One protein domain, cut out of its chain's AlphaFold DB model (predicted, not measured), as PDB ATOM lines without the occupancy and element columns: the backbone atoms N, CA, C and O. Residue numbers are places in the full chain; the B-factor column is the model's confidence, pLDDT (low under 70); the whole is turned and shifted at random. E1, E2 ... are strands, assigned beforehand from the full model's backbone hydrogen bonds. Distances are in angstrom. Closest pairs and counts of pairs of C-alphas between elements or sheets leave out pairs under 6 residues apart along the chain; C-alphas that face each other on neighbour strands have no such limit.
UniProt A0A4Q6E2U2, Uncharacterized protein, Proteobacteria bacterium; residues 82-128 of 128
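What this domain is: This is residues 82 to 128 of the 128 residues of an uncharacterized protein of Proteobacteria bacterium (UniProt A0A4Q6E2U2). With little regular structure, the model is a rod: a slender hairpin of two strands, E1 and E2, extended at one end by the loop of residues 93 to 104, while residues 113 to 128 turn at the other end and fold back along its length. The printed part has 47 residues, no named helix and two antiparallel strands, E1 then E2; its class is all strand, with under half of the residues in named elements. It is loose, with a radius of gyration of the C-alphas of 13.4 A, and spans 38 by 18 by 15 A.

Where its parts are: E1, residues 86 to 92, begins at C-alpha 86 (91.294, 102.320, 71.778) and is 19.0 A long. E2, residues 105 to 112, is 20.2 A long and ends at C-alpha 112 (92.079, 103.225, 76.851).

How they stand to each other: E1 and E2 form an antiparallel hairpin, at 157 degrees between directions. C-alphas 91 and 106 face each other at 4.3 A. N 88 and O 110, 2.9 A, and N 107 and O 90, 2.8 A, are within hydrogen-bond range.

The domain as a whole: The C-alphas farthest apart, of Tyr 98 and Arg 114, are 38.9 A apart. The printed part has no cut. The link from E1 to E2 is long, 12 residues. Residues 127 to 128 have pLDDT under 70.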
ATOM      1  N   GLU A  82      83.389  97.491  80.087       91.56
ATOM      2  CA  GLU A  82      84.638  96.908  79.613       91.56
ATOM      3  C   GLU A  82      84.758  97.137  78.105       91.56
ATOM      4  O   GLU A  82      83.858  96.802  77.334       91.56
ATOM      5  N   VAL A  83      85.867  97.743  77.686       90.19
ATOM      6  CA  VAL A  83      86.171  98.030  76.281       90.19
ATOM      7  C   VAL A  83      87.593  97.582  75.959       90.19
ATOM      8  O   VAL A  83      88.452  97.497  76.839       90.19
ATOM      9  N   LYS A  84      87.847  97.281  74.684       92.00
ATOM     10  CA  LYS A  84      89.205  96.996  74.203       92.00
ATOM     11  C   LYS A  84      90.054  98.283  74.236       92.00
ATOM     12  O   LYS A  84      89.491  99.373  74.290       92.00
ATOM     13  N   PRO A  85      91.394  98.190  74.206       92.56
ATOM     14  CA  PRO A  85      92.238  99.370  74.038       92.56
ATOM     15  C   PRO A  85      91.874 100.139  72.762       92.56
ATOM     16  O   PRO A  85      91.674  99.532  71.709       92.56
ATOM     17  N   GLY A  86      91.770 101.463  72.863       91.88
ATOM     18  CA  GLY A  86      91.294 102.320  71.778       91.88
ATOM     19  C   GLY A  86      90.817 103.693  72.253       91.88
ATOM     20  O   GLY A  86      90.817 103.989  73.450       91.88
ATOM     21  N   SER A  87      90.410 104.531  71.298       91.50
ATOM     22  CA  SER A  87      89.804 105.841  71.558       91.50
ATOM     23  C   SER A  87      88.287 105.759  71.407       91.50
ATOM     24  O   SER A  87      87.787 105.231  70.414       91.50
ATOM     25  N   TYR A  88      87.566 106.281  72.394       92.31
ATOM     26  CA  TYR A  88      86.109 106.243  72.474       92.31
ATOM     27  C   TYR A  88      85.556 107.623  72.804       92.31
ATOM     28  O   TYR A  88      86.192 108.407  73.503       92.31
ATOM     29  N   GLU A  89      84.339 107.907  72.353       92.94
ATOM     30  CA  GLU A  89      83.568 109.053  72.825       92.94
ATOM     31  C   GLU A  89      82.507 108.558  73.805       92.94
ATOM     32  O   GLU A  89      81.666 107.720  73.469       92.94
ATOM     33  N   ALA A  90      82.587 109.025  75.048       92.94
ATOM     34  CA  ALA A  90      81.677 108.607  76.098       92.94
ATOM     35  C   ALA A  90      80.497 109.578  76.180       92.94
ATOM     36  O   ALA A  90      80.663 110.793  76.116       92.94
ATOM     37  N   SER A  91      79.291 109.042  76.351       93.81
ATOM     38  CA  SER A  91      78.093 109.835  76.619       93.81
ATOM     39  C   SER A  91      77.180 109.122  77.608       93.81
ATOM     40  O   SER A  91      77.205 107.895  77.723       93.81
ATOM     41  N   VAL A  92      76.377 109.903  78.321       93.69
ATOM     42  CA  VAL A  92      75.362 109.425  79.263       93.69
ATOM     43  C   VAL A  92      73.986 109.924  78.835       93.69
ATOM     44  O   VAL A  92      73.855 111.005  78.263       93.69
ATOM     45  N   ARG A  93      72.957 109.121  79.097       93.69
ATOM     46  CA  ARG A  93      71.553 109.525  78.998       93.69
ATOM     47  C   ARG A  93      70.932 109.357  80.372       93.69
ATOM     48  O   ARG A  93      71.258 108.397  81.066       93.69
ATOM     49  N   LEU A  94      70.082 110.298  80.748       91.31
ATOM     50  CA  LEU A  94      69.322 110.227  81.989       91.31
ATOM     51  C   LEU A  94      67.997 109.536  81.705       91.31
ATOM     52  O   LEU A  94      67.419 109.746  80.642       91.31
ATOM     53  N   GLU A  95      67.554 108.715  82.642       90.94
ATOM     54  CA  GLU A  95      66.264 108.036  82.598       90.94
ATOM     55  C   GLU A  95      65.329 108.745  83.581       90.94
ATOM     56  O   GLU A  95      65.714 108.976  84.730       90.94
ATOM     57  N   ASP A  96      64.141 109.143  83.128       87.75
ATOM     58  CA  ASP A  96      63.115 109.712  84.005       87.75
ATOM     59  C   ASP A  96      62.309 108.615  84.732       87.75
ATOM     60  O   ASP A  96      62.489 107.415  84.511       87.75
ATOM     61  N   ASN A  97      61.375 109.020  85.597       85.25
ATOM     62  CA  ASN A  97      60.521 108.088  86.348       85.25
ATOM     63  C   ASN A  97      59.560 107.266  85.463       85.25
ATOM     64  O   ASN A  97      58.973 106.298  85.944       85.25
ATOM     65  N   TYR A  98      59.377 107.651  84.200       89.06
ATOM     66  CA  TYR A  98      58.535 106.966  83.221       89.06
ATOM     67  C   TYR A  98      59.357 106.088  82.260       89.06
ATOM     68  O   TYR A  98      58.784 105.452  81.377       89.06
ATOM     69  N   GLY A  99      60.685 106.027  82.431       87.62
ATOM     70  CA  GLY A  99      61.600 105.261  81.585       87.62
ATOM     71  C   GLY A  99      62.023 105.975  80.297       87.62
ATOM     72  O   GLY A  99      62.657 105.360  79.436       87.62
ATOM     73  N   ASN A 100      61.696 107.260  80.128       90.88
ATOM     74  CA  ASN A 100      62.134 108.025  78.965       90.88
ATOM     75  C   ASN A 100      63.605 108.416  79.108       90.88
ATOM     76  O   ASN A 100      64.053 108.867  80.163       90.88
ATOM     77  N   LEU A 101      64.351 108.287  78.010       91.75
ATOM     78  CA  LEU A 101      65.760 108.660  77.954       91.75
ATOM     79  C   LEU A 101      65.928 110.094  77.452       91.75
ATOM     80  O   LEU A 101      65.414 110.457  76.393       91.75
ATOM     81  N   SER A 102      66.722 110.884  78.167       91.69
ATOM     82  CA  SER A 102      67.099 112.230  77.749       91.69
ATOM     83  C   SER A 102      68.067 112.226  76.559       91.69
ATOM     84  O   SER A 102      68.652 111.202  76.178       91.69
ATOM     85  N   ALA A 103      68.258 113.408  75.965       91.06
ATOM     86  CA  ALA A 103      69.267 113.607  74.934       91.06
ATOM     87  C   ALA A 103      70.672 113.219  75.454       91.06
ATOM     88  O   ALA A 103      70.999 113.523  76.607       91.06
ATOM     89  N   PRO A 104      71.526 112.586  74.624       92.00
ATOM     90  CA  PRO A 104      72.882 112.226  75.022       92.00
ATOM     91  C   PRO A 104      73.678 113.439  75.510       92.00
ATOM     92  O   PRO A 104      73.777 114.455  74.822       92.00
ATOM     93  N   ARG A 105      74.291 113.314  76.684       92.12
ATOM     94  CA  ARG A 105      75.234 114.287  77.239       92.12
ATOM     95  C   ARG A 105      76.645 113.729  77.093       92.12
ATOM     96  O   ARG A 105      76.918 112.624  77.559       92.12
ATOM     97  N   SER A 106      77.526 114.462  76.417       91.50
ATOM     98  CA  SER A 106      78.908 114.017  76.201       91.50
ATOM     99  C   SER A 106      79.712 114.083  77.502       91.50
ATOM    100  O   SER A 106      79.639 115.063  78.239       91.50
ATOM    101  N   LEU A 107      80.483 113.029  77.764       90.75
ATOM    102  CA  LEU A 107      81.483 112.932  78.830       90.75
ATOM    103  C   LEU A 107      82.905 113.159  78.293       90.75
ATOM    104  O   LEU A 107      83.875 113.058  79.042       90.75
ATOM    105  N   GLY A 108      83.031 113.460  76.998       90.62
ATOM    106  CA  GLY A 108      84.301 113.674  76.320       90.62
ATOM    107  C   GLY A 108      84.929 112.402  75.749       90.62
ATOM    108  O   GLY A 108      84.354 111.309  75.754       90.62
ATOM    109  N   LYS A 109      86.139 112.577  75.208       90.88
ATOM    110  CA  LYS A 109      86.935 111.496  74.622       90.88
ATOM    111  C   LYS A 109      87.699 110.746  75.706       90.88
ATOM    112  O   LYS A 109      88.312 111.350  76.580       90.88
ATOM    113  N   VAL A 110      87.698 109.424  75.601       90.44
ATOM    114  CA  VAL A 110      88.334 108.495  76.530       90.44
ATOM    115  C   VAL A 110      89.328 107.654  75.754       90.44
ATOM    116  O   VAL A 110      88.971 106.995  74.780       90.44
ATOM    117  N   GLU A 111      90.579 107.659  76.194       90.19
ATOM    118  CA  GLU A 111      91.624 106.820  75.619       90.19
ATOM    119  C   GLU A 111      91.952 105.674  76.578       90.19
ATOM    120  O   GLU A 111      92.386 105.878  77.716       90.19
ATOM    121  N   VAL A 112      91.740 104.445  76.117       89.56
ATOM    122  CA  VAL A 112      92.079 103.225  76.851       89.56
ATOM    123  C   VAL A 112      93.406 102.719  76.307       89.56
ATOM    124  O   VAL A 112      93.464 102.083  75.258       89.56
ATOM    125  N   LYS A 113      94.489 103.046  77.018       85.94
ATOM    126  CA  LYS A 113      95.864 102.833  76.538       85.94
ATOM    127  C   LYS A 113      96.297 101.369  76.575       85.94
ATOM    128  O   LYS A 113      97.085 100.949  75.734       85.94
ATOM    129  N   ARG A 114      95.843 100.599  77.569       86.69
ATOM    130  CA  ARG A 114      96.266  99.205  77.781       86.69
ATOM    131  C   ARG A 114      95.126  98.342  78.330       86.69
ATOM    132  O   ARG A 114      94.259  98.865  79.030       86.69
ATOM    133  N   PRO A 115      95.131  97.022  78.068       81.31
ATOM    134  CA  PRO A 115      94.207  96.100  78.720       81.31
ATOM    135  C   PRO A 115      94.304  96.235  80.247       81.31
ATOM    136  O   PRO A 115      95.404  96.247  80.797       81.31
ATOM    137  N   GLY A 116      93.163  96.382  80.921       80.19
ATOM    138  CA  GLY A 116      93.092  96.555  82.377       80.19
ATOM    139  C   GLY A 116      93.250  97.993  82.889       80.19
ATOM    140  O   GLY A 116      93.094  98.210  84.088       80.19
ATOM    141  N   SER A 117      93.509  98.990  82.029       84.69
ATOM    142  CA  SER A 117      93.490 100.392  82.467       84.69
ATOM    143  C   SER A 117      92.063 100.846  82.782       84.69
ATOM    144  O   SER A 117      91.168 100.668  81.954       84.69
ATOM    145  N   VAL A 118      91.863 101.469  83.944       87.44
ATOM    146  CA  VAL A 118      90.565 102.007  84.373       87.44
ATOM    147  C   VAL A 118      90.557 103.520  84.185       87.44
ATOM    148  O   VAL A 118      91.421 104.212  84.717       87.44
ATOM    149  N   ASN A 119      89.566 104.026  83.453       89.25
ATOM    150  CA  ASN A 119      89.271 105.454  83.364       89.25
ATOM    151  C   ASN A 119      87.970 105.734  84.120       89.25
ATOM    152  O   ASN A 119      86.969 105.054  83.895       89.25
ATOM    153  N   LEU A 120      87.991 106.733  85.003       91.88
ATOM    154  CA  LEU A 120      86.818 107.162  85.756       91.88
ATOM    155  C   LEU A 120      86.246 108.429  85.126       91.88
ATOM    156  O   LEU A 120      86.954 109.415  84.938       91.88
ATOM    157  N   LEU A 121      84.956 108.385  84.817       92.06
ATOM    158  CA  LEU A 121      84.191 109.514  84.307       92.06
ATOM    159  C   LEU A 121      83.095 109.833  85.311       92.06
ATOM    160  O   LEU A 121      82.518 108.925  85.908       92.06
ATOM    161  N   GLN A 122      82.801 111.117  85.474       91.69
ATOM    162  CA  GLN A 122      81.764 111.582  86.382       91.69
ATOM    163  C   GLN A 122      80.763 112.453  85.638       91.69
ATOM    164  O   GLN A 122      81.129 113.264  84.788       91.69
ATOM    165  N   TYR A 123      79.497 112.292  85.997       91.12
ATOM    166  CA  TYR A 123      78.417 113.154  85.557       91.12
ATOM    167  C   TYR A 123      77.487 113.400  86.733       91.12
ATOM    168  O   TYR A 123      77.155 112.474  87.471       91.12
ATOM    169  N   ARG A 124      77.068 114.652  86.896       88.06
ATOM    170  CA  ARG A 124      76.090 115.052  87.899       88.06
ATOM    171  C   ARG A 124      74.880 115.614  87.174       88.06
ATOM    172  O   ARG A 124      75.019 116.584  86.432       88.06
ATOM    173  N   SER A 125      73.712 115.028  87.418       85.50
ATOM    174  CA  SER A 125      72.454 115.671  87.047       85.50
ATOM    175  C   SER A 125      72.273 116.897  87.936       85.50
ATOM    176  O   SER A 125      72.334 116.790  89.164       85.50
ATOM    177  N   LEU A 126      72.117 118.068  87.329       75.31
ATOM    178  CA  LEU A 126      71.602 119.238  88.033       75.31
ATOM    179  C   LEU A 126      70.080 119.066  88.166       75.31
ATOM    180  O   LEU A 126      69.483 118.342  87.367       75.31
ATOM    181  N   ASN A 127      69.481 119.654  89.202       56.69
ATOM    182  CA  ASN A 127      68.024 119.755  89.285       56.69
ATOM    183  C   ASN A 127      67.575 120.710  88.169       56.69
ATOM    184  O   ASN A 127      67.696 121.920  88.350       56.69
ATOM    185  N   ASP A 128      67.127 120.158  87.045       44.69
ATOM    186  CA  ASP A 128      66.199 120.825  86.125       44.69
ATOM    187  C   ASP A 128      64.769 120.413  86.501       44.69
ATOM    188  O   ASP A 128      64.569 119.211  86.811       44.69
TER     189      ASP A 128